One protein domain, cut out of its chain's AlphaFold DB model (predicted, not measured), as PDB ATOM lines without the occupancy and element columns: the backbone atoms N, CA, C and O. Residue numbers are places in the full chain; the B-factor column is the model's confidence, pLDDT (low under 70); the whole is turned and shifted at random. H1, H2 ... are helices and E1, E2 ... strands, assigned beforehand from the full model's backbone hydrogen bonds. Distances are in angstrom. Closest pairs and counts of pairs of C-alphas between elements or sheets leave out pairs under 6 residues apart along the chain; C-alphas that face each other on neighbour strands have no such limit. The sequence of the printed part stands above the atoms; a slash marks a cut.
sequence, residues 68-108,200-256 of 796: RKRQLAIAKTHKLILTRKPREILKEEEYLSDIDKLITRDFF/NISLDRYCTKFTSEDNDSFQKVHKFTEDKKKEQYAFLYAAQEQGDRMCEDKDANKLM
ATOM      1  N   ARG A  68     -19.139 -30.545 -59.003       63.88
ATOM      2  CA  ARG A  68     -17.825 -31.141 -59.322       63.88
ATOM      3  C   ARG A  68     -16.841 -30.109 -59.877       63.88
ATOM      4  O   ARG A  68     -15.666 -30.114 -59.507       63.88
ATOM      5  N   LYS A  69     -17.302 -29.200 -60.743       66.25
ATOM      6  CA  LYS A  69     -16.475 -28.117 -61.309       66.25
ATOM      7  C   LYS A  69     -15.991 -27.161 -60.211       66.25
ATOM      8  O   LYS A  69     -14.812 -26.798 -60.194       66.25
ATOM      9  N   ARG A  70     -16.861 -26.834 -59.250       64.75
ATOM     10  CA  ARG A  70     -16.529 -26.037 -58.061       64.75
ATOM     11  C   ARG A  70     -15.511 -26.741 -57.158       64.75
ATOM     12  O   ARG A  70     -14.524 -26.120 -56.767       64.75
ATOM     13  N   GLN A  71     -15.693 -28.028 -56.867       60.97
ATOM     14  CA  GLN A  71     -14.747 -28.805 -56.053       60.97
ATOM     15  C   GLN A  71     -13.370 -28.934 -56.721       60.97
ATOM     16  O   GLN A  71     -12.344 -28.758 -56.065       60.97
ATOM     17  N   LEU A  72     -13.321 -29.142 -58.042       66.06
ATOM     18  CA  LEU A  72     -12.069 -29.190 -58.801       66.06
ATOM     19  C   LEU A  72     -11.328 -27.841 -58.788       66.06
ATOM     20  O   LEU A  72     -10.098 -27.815 -58.705       66.06
ATOM     21  N   ALA A  73     -12.053 -26.719 -58.849       62.53
ATOM     22  CA  ALA A  73     -11.469 -25.382 -58.725       62.53
ATOM     23  C   ALA A  73     -10.882 -25.146 -57.319       62.53
ATOM     24  O   ALA A  73      -9.765 -24.639 -57.188       62.53
ATOM     25  N   ILE A  74     -11.572 -25.596 -56.266       62.88
ATOM     26  CA  ILE A  74     -11.079 -25.538 -54.879       62.88
ATOM     27  C   ILE A  74      -9.826 -26.416 -54.703       62.88
ATOM     28  O   ILE A  74      -8.826 -25.969 -54.149       62.88
ATOM     29  N   ALA A  75      -9.814 -27.632 -55.251       56.25
ATOM     30  CA  ALA A  75      -8.649 -28.516 -55.182       56.25
ATOM     31  C   ALA A  75      -7.429 -27.946 -55.933       56.25
ATOM     32  O   ALA A  75      -6.300 -28.001 -55.440       56.25
ATOM     33  N   LYS A  76      -7.641 -27.348 -57.116       63.44
ATOM     34  CA  LYS A  76      -6.573 -26.709 -57.904       63.44
ATOM     35  C   LYS A  76      -6.002 -25.471 -57.213       63.44
ATOM     36  O   LYS A  76      -4.784 -25.303 -57.195       63.44
ATOM     37  N   THR A  77      -6.851 -24.638 -56.611       58.22
ATOM     38  CA  THR A  77      -6.406 -23.464 -55.838       58.22
ATOM     39  C   THR A  77      -5.629 -23.877 -54.587       58.22
ATOM     40  O   THR A  77      -4.558 -23.334 -54.329       58.22
ATOM     41  N   HIS A  78      -6.078 -24.909 -53.869       52.97
ATOM     42  CA  HIS A  78      -5.369 -25.467 -52.715       52.97
ATOM     43  C   HIS A  78      -3.975 -26.009 -53.084       52.97
ATOM     44  O   HIS A  78      -2.991 -25.743 -52.392       52.97
ATOM     45  N   LYS A  79      -3.862 -26.702 -54.225       52.97
ATOM     46  CA  LYS A  79      -2.583 -27.214 -54.745       52.97
ATOM     47  C   LYS A  79      -1.598 -26.092 -55.110       52.97
ATOM     48  O   LYS A  79      -0.413 -26.235 -54.839       52.97
ATOM     49  N   LEU A  80      -2.085 -24.981 -55.669       56.19
ATOM     50  CA  LEU A  80      -1.286 -23.785 -55.988       56.19
ATOM     51  C   LEU A  80      -0.820 -23.015 -54.737       56.19
ATOM     52  O   LEU A  80       0.271 -22.452 -54.727       56.19
ATOM     53  N   ILE A  81      -1.622 -22.998 -53.667       50.44
ATOM     54  CA  ILE A  81      -1.280 -22.318 -52.404       50.44
ATOM     55  C   ILE A  81      -0.224 -23.102 -51.607       50.44
ATOM     56  O   ILE A  81       0.634 -22.498 -50.963       50.44
ATOM     57  N   LEU A  82      -0.253 -24.438 -51.669       48.22
ATOM     58  CA  LEU A  82       0.709 -25.311 -50.983       48.22
ATOM     59  C   LEU A  82       2.113 -25.284 -51.603       48.22
ATOM     60  O   LEU A  82       3.087 -25.603 -50.924       48.22
ATOM     61  N   THR A  83       2.257 -24.853 -52.856       46.62
ATOM     62  CA  THR A  83       3.558 -24.691 -53.524       46.62
ATOM     63  C   THR A  83       4.212 -23.341 -53.206       46.62
ATOM     64  O   THR A  83       4.681 -22.645 -54.106       46.62
ATOM     65  N   ARG A  84       4.253 -22.927 -51.931       54.69
ATOM     66  CA  ARG A  84       5.093 -21.786 -51.524       54.69
ATOM     67  C   ARG A  84       6.563 -22.180 -51.656       54.69
ATOM     68  O   ARG A  84       6.978 -23.223 -51.152       54.69
ATOM     69  N   LYS A  85       7.354 -21.338 -52.323       54.94
ATOM     70  CA  LYS A  85       8.810 -21.510 -52.392       54.94
ATOM     71  C   LYS A  85       9.416 -21.453 -50.980       54.94
ATOM     72  O   LYS A  85       8.906 -20.702 -50.143       54.94
ATOM     73  N   PRO A  86      10.477 -22.230 -50.704       63.09
ATOM     74  CA  PRO A  86      11.180 -22.151 -49.431       63.09
ATOM     75  C   PRO A  86      11.730 -20.733 -49.228       63.09
ATOM     76  O   PRO A  86      12.246 -20.131 -50.170       63.09
ATOM     77  N   ARG A  87      11.586 -20.202 -48.009       77.81
ATOM     78  CA  ARG A  87      12.153 -18.902 -47.621       77.81
ATOM     79  C   ARG A  87      13.678 -18.970 -47.655       77.81
ATOM     80  O   ARG A  87      14.249 -20.026 -47.380       77.81
ATOM     81  N   GLU A  88      14.325 -17.853 -47.962       84.06
ATOM     82  CA  GLU A  88      15.783 -17.762 -47.888       84.06
ATOM     83  C   GLU A  88      16.216 -17.737 -46.414       84.06
ATOM     84  O   GLU A  88      15.651 -17.002 -45.600       84.06
ATOM     85  N   ILE A  89      17.176 -18.595 -46.063       86.50
ATOM     86  CA  ILE A  89      17.652 -18.762 -44.686       86.50
ATOM     87  C   ILE A  89      18.834 -17.820 -44.476       86.50
ATOM     88  O   ILE A  89      19.869 -17.978 -45.125       86.50
ATOM     89  N   LEU A  90      18.679 -16.871 -43.556       87.69
ATOM     90  CA  LEU A  90      19.733 -15.948 -43.144       87.69
ATOM     91  C   LEU A  90      20.351 -16.388 -41.815       87.69
ATOM     92  O   LEU A  90      19.690 -17.021 -40.983       87.69
ATOM     93  N   LYS A  91      21.623 -16.029 -41.610       87.25
ATOM     94  CA  LYS A  91      22.262 -16.158 -40.294       87.25
ATOM     95  C   LYS A  91      21.510 -15.288 -39.292       87.25
ATOM     96  O   LYS A  91      20.978 -14.244 -39.656       87.25
ATOM     97  N   GLU A  92      21.450 -15.717 -38.038       84.31
ATOM     98  CA  GLU A  92      20.648 -15.026 -37.021       84.31
ATOM     99  C   GLU A  92      21.085 -13.577 -36.804       84.31
ATOM    100  O   GLU A  92      20.241 -12.691 -36.840       84.31
ATOM    101  N   GLU A  93      22.388 -13.325 -36.672       85.31
ATOM    102  CA  GLU A  93      22.923 -11.969 -36.493       85.31
ATOM    103  C   GLU A  93      22.563 -11.058 -37.675       85.31
ATOM    104  O   GLU A  93      22.149  -9.916 -37.489       85.31
ATOM    105  N   GLU A  94      22.642 -11.589 -38.897       88.81
ATOM    106  CA  GLU A  94      22.281 -10.861 -40.115       88.81
ATOM    107  C   GLU A  94      20.776 -10.562 -40.145       88.81
ATOM    108  O   GLU A  94      20.382  -9.411 -40.323       88.81
ATOM    109  N   TYR A  95      19.940 -11.569 -39.871       89.06
ATOM    110  CA  TYR A  95      18.482 -11.439 -39.834       89.06
ATOM    111  C   TYR A  95      18.009 -10.442 -38.771       89.06
ATOM    112  O   TYR A  95      17.135  -9.625 -39.056       89.06
ATOM    113  N   LEU A  96      18.587 -10.493 -37.568       90.00
ATOM    114  CA  LEU A  96      18.276  -9.565 -36.482       90.00
ATOM    115  C   LEU A  96      18.717  -8.145 -36.829       90.00
ATOM    116  O   LEU A  96      17.932  -7.221 -36.651       90.00
ATOM    117  N   SER A  97      19.918  -7.972 -37.393       89.19
ATOM    118  CA  SER A  97      20.406  -6.649 -37.796       89.19
ATOM    119  C   SER A  97      19.550  -6.014 -38.897       89.19
ATOM    120  O   SER A  97      19.331  -4.803 -38.899       89.19
ATOM    121  N   ASP A  98      19.046  -6.824 -39.828       90.06
ATOM    122  CA  ASP A  98      18.191  -6.358 -40.915       90.06
ATOM    123  C   ASP A  98      16.781  -6.022 -40.410       90.06
ATOM    124  O   ASP A  98      16.215  -5.010 -40.830       90.06
ATOM    125  N   ILE A  99      16.229  -6.812 -39.478       89.38
ATOM    126  CA  ILE A  99      14.956  -6.498 -38.812       89.38
ATOM    127  C   ILE A  99      15.068  -5.238 -37.963       89.38
ATOM    128  O   ILE A  99      14.174  -4.401 -38.031       89.38
ATOM    129  N   ASP A 100      16.140  -5.083 -37.193       89.19
ATOM    130  CA  ASP A 100      16.347  -3.923 -36.327       89.19
ATOM    131  C   ASP A 100      16.387  -2.623 -37.141       89.19
ATOM    132  O   ASP A 100      15.649  -1.672 -36.872       89.19
ATOM    133  N   LYS A 101      17.142  -2.624 -38.248       89.25
ATOM    134  CA  LYS A 101      17.162  -1.506 -39.205       89.25
ATOM    135  C   LYS A 101      15.787  -1.237 -39.806       89.25
ATOM    136  O   LYS A 101      15.409  -0.081 -39.986       89.25
ATOM    137  N   LEU A 102      15.045  -2.291 -40.143       88.75
ATOM    138  CA  LEU A 102      13.737  -2.180 -40.775       88.75
ATOM    139  C   LEU A 102      12.673  -1.638 -39.810       88.75
ATOM    140  O   LEU A 102      11.903  -0.759 -40.186       88.75
ATOM    141  N   ILE A 103      12.670  -2.106 -38.560       88.00
ATOM    142  CA  ILE A 103      11.776  -1.627 -37.502       88.00
ATOM    143  C   ILE A 103      12.112  -0.184 -37.129       88.00
ATOM    144  O   ILE A 103      11.206   0.644 -37.046       88.00
ATOM    145  N   THR A 104      13.396   0.135 -36.954       86.69
ATOM    146  CA  THR A 104      13.841   1.499 -36.640       86.69
ATOM    147  C   THR A 104      13.409   2.474 -37.734       86.69
ATOM    148  O   THR A 104      12.863   3.534 -37.439       86.69
ATOM    149  N   ARG A 105      13.560   2.086 -39.007       83.62
ATOM    150  CA  ARG A 105      13.119   2.896 -40.146       83.62
ATOM    151  C   ARG A 105      11.598   3.074 -40.200       83.62
ATOM    152  O   ARG A 105      11.141   4.192 -40.413       83.62
ATOM    153  N   ASP A 106      10.834   1.989 -40.060       83.69
ATOM    154  CA  ASP A 106       9.389   1.990 -40.336       83.69
ATOM    155  C   ASP A 106       8.544   2.466 -39.137       83.69
ATOM    156  O   ASP A 106       7.511   3.102 -39.338       83.69
ATOM    157  N   PHE A 107       8.960   2.174 -37.898       84.69
ATOM    158  CA  PHE A 107       8.160   2.426 -36.689       84.69
ATOM    159  C   PHE A 107       8.762   3.464 -35.739       84.69
ATOM    160  O   PHE A 107       8.011   4.094 -34.994       84.69
ATOM    161  N   PHE A 108      10.083   3.682 -35.760       86.25
ATOM    162  CA  PHE A 108      10.755   4.577 -34.810       86.25
ATOM    163  C   PHE A 108      11.668   5.610 -35.490       86.25
ATOM    164  O   PHE A 108      12.875   5.645 -35.238       86.25
ATOM    165  N   ASN A 200      14.195  -1.063 -49.826       67.31
ATOM    166  CA  ASN A 200      12.881  -0.888 -50.484       67.31
ATOM    167  C   ASN A 200      11.849  -1.984 -50.131       67.31
ATOM    168  O   ASN A 200      11.006  -2.363 -50.950       67.31
ATOM    169  N   ILE A 201      11.947  -2.577 -48.938       80.56
ATOM    170  CA  ILE A 201      11.088  -3.694 -48.509       80.56
ATOM    171  C   ILE A 201      10.415  -3.315 -47.187       80.56
ATOM    172  O   ILE A 201      11.088  -2.791 -46.308       80.56
ATOM    173  N   SER A 202       9.108  -3.559 -47.051       83.12
ATOM    174  CA  SER A 202       8.374  -3.423 -45.784       83.12
ATOM    175  C   SER A 202       8.601  -4.633 -44.874       83.12
ATOM    176  O   SER A 202       8.892  -5.728 -45.365       83.12
ATOM    177  N   LEU A 203       8.409  -4.473 -43.560       84.50
ATOM    178  CA  LEU A 203       8.577  -5.554 -42.574       84.50
ATOM    179  C   LEU A 203       7.859  -6.859 -42.959       84.50
ATOM    180  O   LEU A 203       8.473  -7.926 -42.992       84.50
ATOM    181  N   ASP A 204       6.591  -6.776 -43.356       82.56
ATOM    182  CA  ASP A 204       5.804  -7.951 -43.755       82.56
ATOM    183  C   ASP A 204       6.368  -8.640 -45.010       82.56
ATOM    184  O   ASP A 204       6.410  -9.874 -45.111       82.56
ATOM    185  N   ARG A 205       6.857  -7.859 -45.981       83.19
ATOM    186  CA  ARG A 205       7.474  -8.399 -47.200       83.19
ATOM    187  C   ARG A 205       8.845  -9.016 -46.913       83.19
ATOM    188  O   ARG A 205       9.234  -9.971 -47.581       83.19
ATOM    189  N   TYR A 206       9.557  -8.511 -45.911       86.38
ATOM    190  CA  TYR A 206      10.823  -9.080 -45.465       86.38
ATOM    191  C   TYR A 206      10.607 -10.430 -44.759       86.38
ATOM    192  O   TYR A 206      11.168 -11.440 -45.182       86.38
ATOM    193  N   CYS A 207       9.689 -10.494 -43.789       84.31
ATOM    194  CA  CYS A 207       9.360 -11.711 -43.029       84.31
ATOM    195  C   CYS A 207       8.755 -12.847 -43.879       84.31
ATOM    196  O   CYS A 207       8.771 -14.019 -43.487       84.31
ATOM    197  N   THR A 208       8.186 -12.524 -45.043       79.88
ATOM    198  CA  THR A 208       7.687 -13.529 -45.995       79.88
ATOM    199  C   THR A 208       8.789 -14.104 -46.880       79.88
ATOM    200  O   THR A 208       8.701 -15.278 -47.248       79.88
ATOM    201  N   LYS A 209       9.822 -13.315 -47.201       84.38
ATOM    202  CA  LYS A 209      10.951 -13.723 -48.051       84.38
ATOM    203  C   LYS A 209      12.059 -14.427 -47.267       84.38
ATOM    204  O   LYS A 209      12.589 -15.428 -47.749       84.38
ATOM    205  N   PHE A 210      12.359 -13.947 -46.061       87.81
ATOM    206  CA  PHE A 210      13.483 -14.404 -45.246       87.81
ATOM    207  C   PHE A 210      13.023 -15.107 -43.964       87.81
ATOM    208  O   PHE A 210      11.943 -14.846 -43.433       87.81
ATOM    209  N   THR A 211      13.844 -16.028 -43.462       88.25
ATOM    210  CA  THR A 211      13.685 -16.659 -42.143       88.25
ATOM    211  C   THR A 211      15.044 -16.789 -41.464       88.25
ATOM    212  O   THR A 211      16.057 -16.971 -42.140       88.25
ATOM    213  N   SER A 212      15.072 -16.739 -40.131       90.06
ATOM    214  CA  SER A 212      16.294 -17.014 -39.373       90.06
ATOM    215  C   SER A 212      16.667 -18.500 -39.421       90.06
ATOM    216  O   SER A 212      15.795 -19.375 -39.513       90.06
ATOM    217  N   GLU A 213      17.971 -18.775 -39.331       85.69
ATOM    218  CA  GLU A 213      18.547 -20.116 -39.155       85.69
ATOM    219  C   GLU A 213      17.892 -20.874 -37.992       85.69
ATOM    220  O   GLU A 213      17.532 -22.044 -38.134       85.69
ATOM    221  N   ASP A 214      17.676 -20.194 -36.867       84.88
ATOM    222  CA  ASP A 214      17.097 -20.781 -35.660       84.88
ATOM    223  C   ASP A 214      15.631 -21.173 -35.847       84.88
ATOM    224  O   ASP A 214      15.230 -22.269 -35.451       84.88
ATOM    225  N   ASN A 215      14.841 -20.343 -36.535       84.75
ATOM    226  CA  ASN A 215      13.450 -20.664 -36.843       84.75
ATOM    227  C   ASN A 215      13.342 -21.868 -37.797       84.75
ATOM    228  O   ASN A 215      12.498 -22.745 -37.603       84.75
ATOM    229  N   ASP A 216      14.221 -21.964 -38.798       85.50
ATOM    230  CA  ASP A 216      14.283 -23.131 -39.688       85.50
ATOM    231  C   ASP A 216      14.766 -24.394 -38.945       85.50
ATOM    232  O   ASP A 216      14.187 -25.475 -39.090       85.50
ATOM    233  N   SER A 217      15.776 -24.265 -38.079       84.19
ATOM    234  CA  SER A 217      16.254 -25.352 -37.217       84.19
ATOM    235  C   SER A 217      15.149 -25.854 -36.284       84.19
ATOM    236  O   SER A 217      14.948 -27.064 -36.162       84.19
ATOM    237  N   PHE A 218      14.394 -24.949 -35.661       79.81
ATOM    238  CA  PHE A 218      13.265 -25.297 -34.803       79.81
ATOM    239  C   PHE A 218      12.190 -26.067 -35.576       79.81
ATOM    240  O   PHE A 218      11.756 -27.132 -35.135       79.81
ATOM    241  N   GLN A 219      11.822 -25.600 -36.774       80.69
ATOM    242  CA  GLN A 219      10.860 -26.299 -37.630       80.69
ATOM    243  C   GLN A 219      11.339 -27.699 -38.028       80.69
ATOM    244  O   GLN A 219      10.546 -28.641 -38.046       80.69
ATOM    245  N   LYS A 220      12.635 -27.864 -38.317       83.44
ATOM    246  CA  LYS A 220      13.230 -29.175 -38.613       83.44
ATOM    247  C   LYS A 220      13.173 -30.114 -37.412       83.44
ATOM    248  O   LYS A 220      12.778 -31.266 -37.569       83.44
ATOM    249  N   VAL A 221      13.525 -29.633 -36.219       80.12
ATOM    250  CA  VAL A 221      13.466 -30.425 -34.978       80.12
ATOM    251  C   VAL A 221      12.026 -30.806 -34.635       80.12
ATOM    252  O   VAL A 221      11.770 -31.945 -34.240       80.12
ATOM    253  N   HIS A 222      11.077 -29.890 -34.834       79.75
ATOM    254  CA  HIS A 222       9.658 -30.165 -34.648       79.75
ATOM    255  C   HIS A 222       9.181 -31.279 -35.584       79.75
ATOM    256  O   HIS A 222       8.682 -32.293 -35.103       79.75
ATOM    257  N   LYS A 223       9.424 -31.148 -36.898       78.81
ATOM    258  CA  LYS A 223       9.077 -32.175 -37.896       78.81
ATOM    259  C   LYS A 223       9.702 -33.527 -37.569       78.81
ATOM    260  O   LYS A 223       9.005 -34.527 -37.535       78.81
ATOM    261  N   PHE A 224      10.989 -33.546 -37.226       86.06
ATOM    262  CA  PHE A 224      11.671 -34.773 -36.818       86.06
ATOM    263  C   PHE A 224      11.021 -35.425 -35.587       86.06
ATOM    264  O   PHE A 224      10.870 -36.643 -35.521       86.06
ATOM    265  N   THR A 225      10.611 -34.621 -34.604       81.94
ATOM    266  CA  THR A 225       9.924 -35.114 -33.403       81.94
ATOM    267  C   THR A 225       8.537 -35.660 -33.737       81.94
ATOM    268  O   THR A 225       8.129 -36.678 -33.177       81.94
ATOM    269  N   GLU A 226       7.812 -35.011 -34.649       78.50
ATOM    270  CA  GLU A 226       6.530 -35.498 -35.159       78.50
ATOM    271  C   GLU A 226       6.685 -36.808 -35.925       78.50
ATOM    272  O   GLU A 226       5.931 -37.743 -35.668       78.50
ATOM    273  N   ASP A 227       7.673 -36.913 -36.808       83.75
ATOM    274  CA  ASP A 227       7.928 -38.119 -37.593       83.75
ATOM    275  C   ASP A 227       8.333 -39.284 -36.685       83.75
ATOM    276  O   ASP A 227       7.760 -40.366 -36.778       83.75
ATOM    277  N   LYS A 228       9.184 -39.040 -35.684       88.81
ATOM    278  CA  LYS A 228       9.509 -40.043 -34.664       88.81
ATOM    279  C   LYS A 228       8.283 -40.473 -33.849       88.81
ATOM    280  O   LYS A 228       8.145 -41.650 -33.525       88.81
ATOM    281  N   LYS A 229       7.374 -39.549 -33.509       81.62
ATOM    282  CA  LYS A 229       6.092 -39.894 -32.865       81.62
ATOM    283  C   LYS A 229       5.204 -40.719 -33.801       81.62
ATOM    284  O   LYS A 229       4.549 -41.646 -33.333       81.62
ATOM    285  N   LYS A 230       5.180 -40.406 -35.101       84.44
ATOM    286  CA  LYS A 230       4.451 -41.190 -36.107       84.44
ATOM    287  C   LYS A 230       5.011 -42.597 -36.239       84.44
ATOM    288  O   LYS A 230       4.229 -43.532 -36.296       84.44
ATOM    289  N   GLU A 231       6.329 -42.758 -36.201       86.69
ATOM    290  CA  GLU A 231       6.983 -44.069 -36.190       86.69
ATOM    291  C   GLU A 231       6.662 -44.858 -34.911       86.69
ATOM    292  O   GLU A 231       6.287 -46.027 -34.984       86.69
ATOM    293  N   GLN A 232       6.747 -44.221 -33.737       87.75
ATOM    294  CA  GLN A 232       6.430 -44.860 -32.452       87.75
ATOM    295  C   GLN A 232       4.977 -45.339 -32.376       87.75
ATOM    296  O   GLN A 232       4.703 -46.419 -31.857       87.75
ATOM    297  N   TYR A 233       4.051 -44.541 -32.905       86.69
ATOM    298  CA  TYR A 233       2.620 -44.828 -32.907       86.69
ATOM    299  C   TYR A 233       2.103 -45.162 -34.311       86.69
ATOM    300  O   TYR A 233       0.976 -44.806 -34.657       86.69
ATOM    301  N   ALA A 234       2.909 -45.862 -35.117       88.06
ATOM    302  CA  ALA A 234       2.597 -46.148 -36.518       88.06
ATOM    303  C   ALA A 234       1.233 -46.829 -36.700       88.06
ATOM    304  O   ALA A 234       0.508 -46.508 -37.636       88.06
ATOM    305  N   PHE A 235       0.840 -47.705 -35.769       84.44
ATOM    306  CA  PHE A 235      -0.455 -48.386 -35.807       84.44
ATOM    307  C   PHE A 235      -1.651 -47.429 -35.653       84.44
ATOM    308  O   PHE A 235      -2.665 -47.626 -36.317       84.44
ATOM    309  N   LEU A 236      -1.536 -46.380 -34.822       82.31
ATOM    310  CA  LEU A 236      -2.588 -45.370 -34.661       82.31
ATOM    311  C   LEU A 236      -2.711 -44.549 -35.945       82.31
ATOM    312  O   LEU A 236      -3.794 -44.405 -36.500       82.31
ATOM    313  N   TYR A 237      -1.593 -44.040 -36.469       83.12
ATOM    314  CA  TYR A 237      -1.604 -43.238 -37.698       83.12
ATOM    315  C   TYR A 237      -2.056 -44.037 -38.924       83.12
ATOM    316  O   TYR A 237      -2.810 -43.503 -39.731       83.12
ATOM    317  N   ALA A 238      -1.699 -45.320 -39.015       83.94
ATOM    318  CA  ALA A 238      -2.198 -46.211 -40.058       83.94
ATOM    319  C   ALA A 238      -3.714 -46.452 -39.948       83.94
ATOM    320  O   ALA A 238      -4.399 -46.463 -40.968       83.94
ATOM    321  N   ALA A 239      -4.256 -46.606 -38.734       80.88
ATOM    322  CA  ALA A 239      -5.700 -46.745 -38.525       80.88
ATOM    323  C   ALA A 239      -6.465 -45.474 -38.933       80.88
ATOM    324  O   ALA A 239      -7.524 -45.566 -39.552       80.88
ATOM    325  N   GLN A 240      -5.900 -44.294 -38.657       81.19
ATOM    326  CA  GLN A 240      -6.464 -43.026 -39.117       81.19
ATOM    327  C   GLN A 240      -6.418 -42.855 -40.626       81.19
ATOM    328  O   GLN A 240      -7.437 -42.520 -41.221       81.19
ATOM    329  N   GLU A 241      -5.296 -43.174 -41.261       77.81
ATOM    330  CA  GLU A 241      -5.197 -43.119 -42.716       77.81
ATOM    331  C   GLU A 241      -6.171 -44.097 -43.395       77.81
ATOM    332  O   GLU A 241      -6.788 -43.764 -44.404       77.81
ATOM    333  N   GLN A 242      -6.364 -45.292 -42.829       75.94
ATOM    334  CA  GLN A 242      -7.371 -46.244 -43.305       75.94
ATOM    335  C   GLN A 242      -8.798 -45.715 -43.122       75.94
ATOM    336  O   GLN A 242      -9.613 -45.866 -44.028       75.94
ATOM    337  N   GLY A 243      -9.099 -45.078 -41.986       71.81
ATOM    338  CA  GLY A 243     -10.394 -44.447 -41.735       71.81
ATOM    339  C   GLY A 243     -10.699 -43.311 -42.713       71.81
ATOM    340  O   GLY A 243     -11.802 -43.255 -43.258       71.81
ATOM    341  N   ASP A 244      -9.712 -42.458 -42.989       70.44
ATOM    342  CA  ASP A 244      -9.830 -41.359 -43.950       70.44
ATOM    343  C   ASP A 244     -10.016 -41.891 -45.381       70.44
ATOM    344  O   ASP A 244     -10.953 -41.477 -46.063       70.44
ATOM    345  N   ARG A 245      -9.229 -42.894 -45.804       67.75
ATOM    346  CA  ARG A 245      -9.393 -43.568 -47.110       67.75
ATOM    347  C   ARG A 245     -10.778 -44.202 -47.265       67.75
ATOM    348  O   ARG A 245     -11.408 -44.060 -48.306       67.75
ATOM    349  N   MET A 246     -11.289 -44.857 -46.220       64.56
ATOM    350  CA  MET A 246     -12.636 -45.444 -46.235       64.56
ATOM    351  C   MET A 246     -13.753 -44.394 -46.317       64.56
ATOM    352  O   MET A 246     -14.826 -44.706 -46.840       64.56
ATOM    353  N   CYS A 247     -13.535 -43.183 -45.792       61.38
ATOM    354  CA  CYS A 247     -14.462 -42.062 -45.964       61.38
ATOM    355  C   CYS A 247     -14.391 -41.515 -47.397       61.38
ATOM    356  O   CYS A 247     -15.427 -41.386 -48.046       61.38
ATOM    357  N   GLU A 248     -13.182 -41.285 -47.920       59.00
ATOM    358  CA  GLU A 248     -12.961 -40.766 -49.277       59.00
ATOM    359  C   GLU A 248     -13.514 -41.702 -50.367       59.00
ATOM    360  O   GLU A 248     -14.200 -41.241 -51.279       59.00
ATOM    361  N   ASP A 249     -13.311 -43.019 -50.249       58.81
ATOM    362  CA  ASP A 249     -13.830 -44.013 -51.206       58.81
ATOM    363  C   ASP A 249     -15.369 -44.077 -51.215       58.81
ATOM    364  O   ASP A 249     -15.996 -44.356 -52.243       58.81
ATOM    365  N   LYS A 250     -16.013 -43.813 -50.071       54.91
ATOM    366  CA  LYS A 250     -17.479 -43.776 -49.965       54.91
ATOM    367  C   LYS A 250     -18.058 -42.461 -50.461       54.91
ATOM    368  O   LYS A 250     -19.098 -42.503 -51.114       54.91
ATOM    369  N   ASP A 251     -17.386 -41.337 -50.228       53.12
ATOM    370  CA  ASP A 251     -17.749 -40.049 -50.825       53.12
ATOM    371  C   ASP A 251     -17.601 -40.097 -52.358       53.12
ATOM    372  O   ASP A 251     -18.491 -39.648 -53.082       53.12
ATOM    373  N   ALA A 252     -16.549 -40.745 -52.874       50.56
ATOM    374  CA  ALA A 252     -16.353 -40.979 -54.307       50.56
ATOM    375  C   ALA A 252     -17.428 -41.902 -54.914       50.56
ATOM    376  O   ALA A 252     -17.967 -41.602 -55.980       50.56
ATOM    377  N   ASN A 253     -17.806 -42.986 -54.226       49.44
ATOM    378  CA  ASN A 253     -18.889 -43.872 -54.673       49.44
ATOM    379  C   ASN A 253     -20.280 -43.228 -54.556       49.44
ATOM    380  O   ASN A 253     -21.142 -43.475 -55.398       49.44
ATOM    381  N   LYS A 254     -20.499 -42.356 -53.567       46.59
ATOM    382  CA  LYS A 254     -21.723 -41.552 -53.435       46.59
ATOM    383  C   LYS A 254     -21.844 -40.508 -54.550       46.59
ATOM    384  O   LYS A 254     -22.952 -40.185 -54.955       46.59
ATOM    385  N   LEU A 255     -20.720 -40.052 -55.105       45.03
ATOM    386  CA  LEU A 255     -20.677 -39.201 -56.298       45.03
ATOM    387  C   LEU A 255     -20.903 -39.974 -57.614       45.03
ATOM    388  O   LEU A 255     -21.180 -39.328 -58.624       45.03
ATOM    389  N   MET A 256     -20.783 -41.310 -57.638       37.16
ATOM    390  CA  MET A 256     -20.950 -42.143 -58.847       37.16
ATOM    391  C   MET A 256     -22.285 -42.900 -58.937       37.16
ATOM    392  O   MET A 256     -22.597 -43.421 -60.007       37.16
TER     393      MET A 256
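This is residues 68 to 108 and 200 to 256 of the 796 residues of an uncharacterized protein of Oikopleura dioica (UniProt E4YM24). A small head holds two short strands side by side, E1 and E2, with helices H2 and H3 next to them, and from this head two long arms run out to make an open, three-sided frame with an empty middle. One arm is the link before E1 and the free helix H1; the other is H4 followed by H5, which turns a corner and comes back toward the start of H1. The printed part has 98 residues with five named helices and two named strands, in the order H1, E1, H2, H3, E2, H4, H5; the sheet E1, E2 is parallel and the class is mostly helix. The whole is extended, with a radius of gyration of the C-alphas of 20.9 A and spans of 60 by 40 by 20 A, only just flat.

Strands E1, residues 88 to 90, and E2, residues 210 to 212, are parallel neighbours, with 41 degrees between their directions. N 90 and O 211 are within hydrogen-bond range at 3.0 A, as are N 211 and O 88 at 3.0 A. The closest C-alphas of E2 and H2, residues 92 to 107, are those of Ser 212 and Glu 92, 5.3 A apart. H2 touches H3, residues 203 to 209, with its residues 99 to 106 alone; the closest C-alphas are those of Leu 102 and Leu 203, 6.4 A apart. They run opposite ways at a shallow tilt of 33 degrees, only just short of steep. The closest C-alphas of E1 and H4, residues 213 to 232, are those of Ile 89 and Glu 213, 5.8 A apart. H4 and H5, residues 234 to 254, are close but not clearly touching, with C-alphas 230 and 237 closest at 6.6 A, and are about perpendicular at 86 degrees. H1, residues 68 to 82, touches no helix and is apart from H5. Every O i to N i+4 pair is within hydrogen-bond range in H1, H2, H3 and H4, and 16 of 17 are in H5.

H1 begins at C-alpha 68 (-17.825, -31.141, -59.322) and is 21.1 A long. E1 measures 6.4 A, H2 21.5 A, H3 10.1 A and E2 7.0 A. H4 begins at C-alpha 213 (18.547, -20.116, -39.155) and is 28.4 A long. H5, 30.0 A long, ends at C-alpha 254 (-21.723, -41.552, -53.435).

The C-alphas farthest apart are those of Phe 108 and Met 256, at 61.4 A, while those of Arg 68 and Met 256 are 11.4 A apart. Residues 109 to 199 are not printed, and C-alphas 108 and 200 are 16.7 A apart across this cut, on the link from H2 to H3. The links that are printed whole are tight. The mean pLDDT of the printed part is 75.3; residues 68 to 86, 200 and 245 to 256 of the model are under 70.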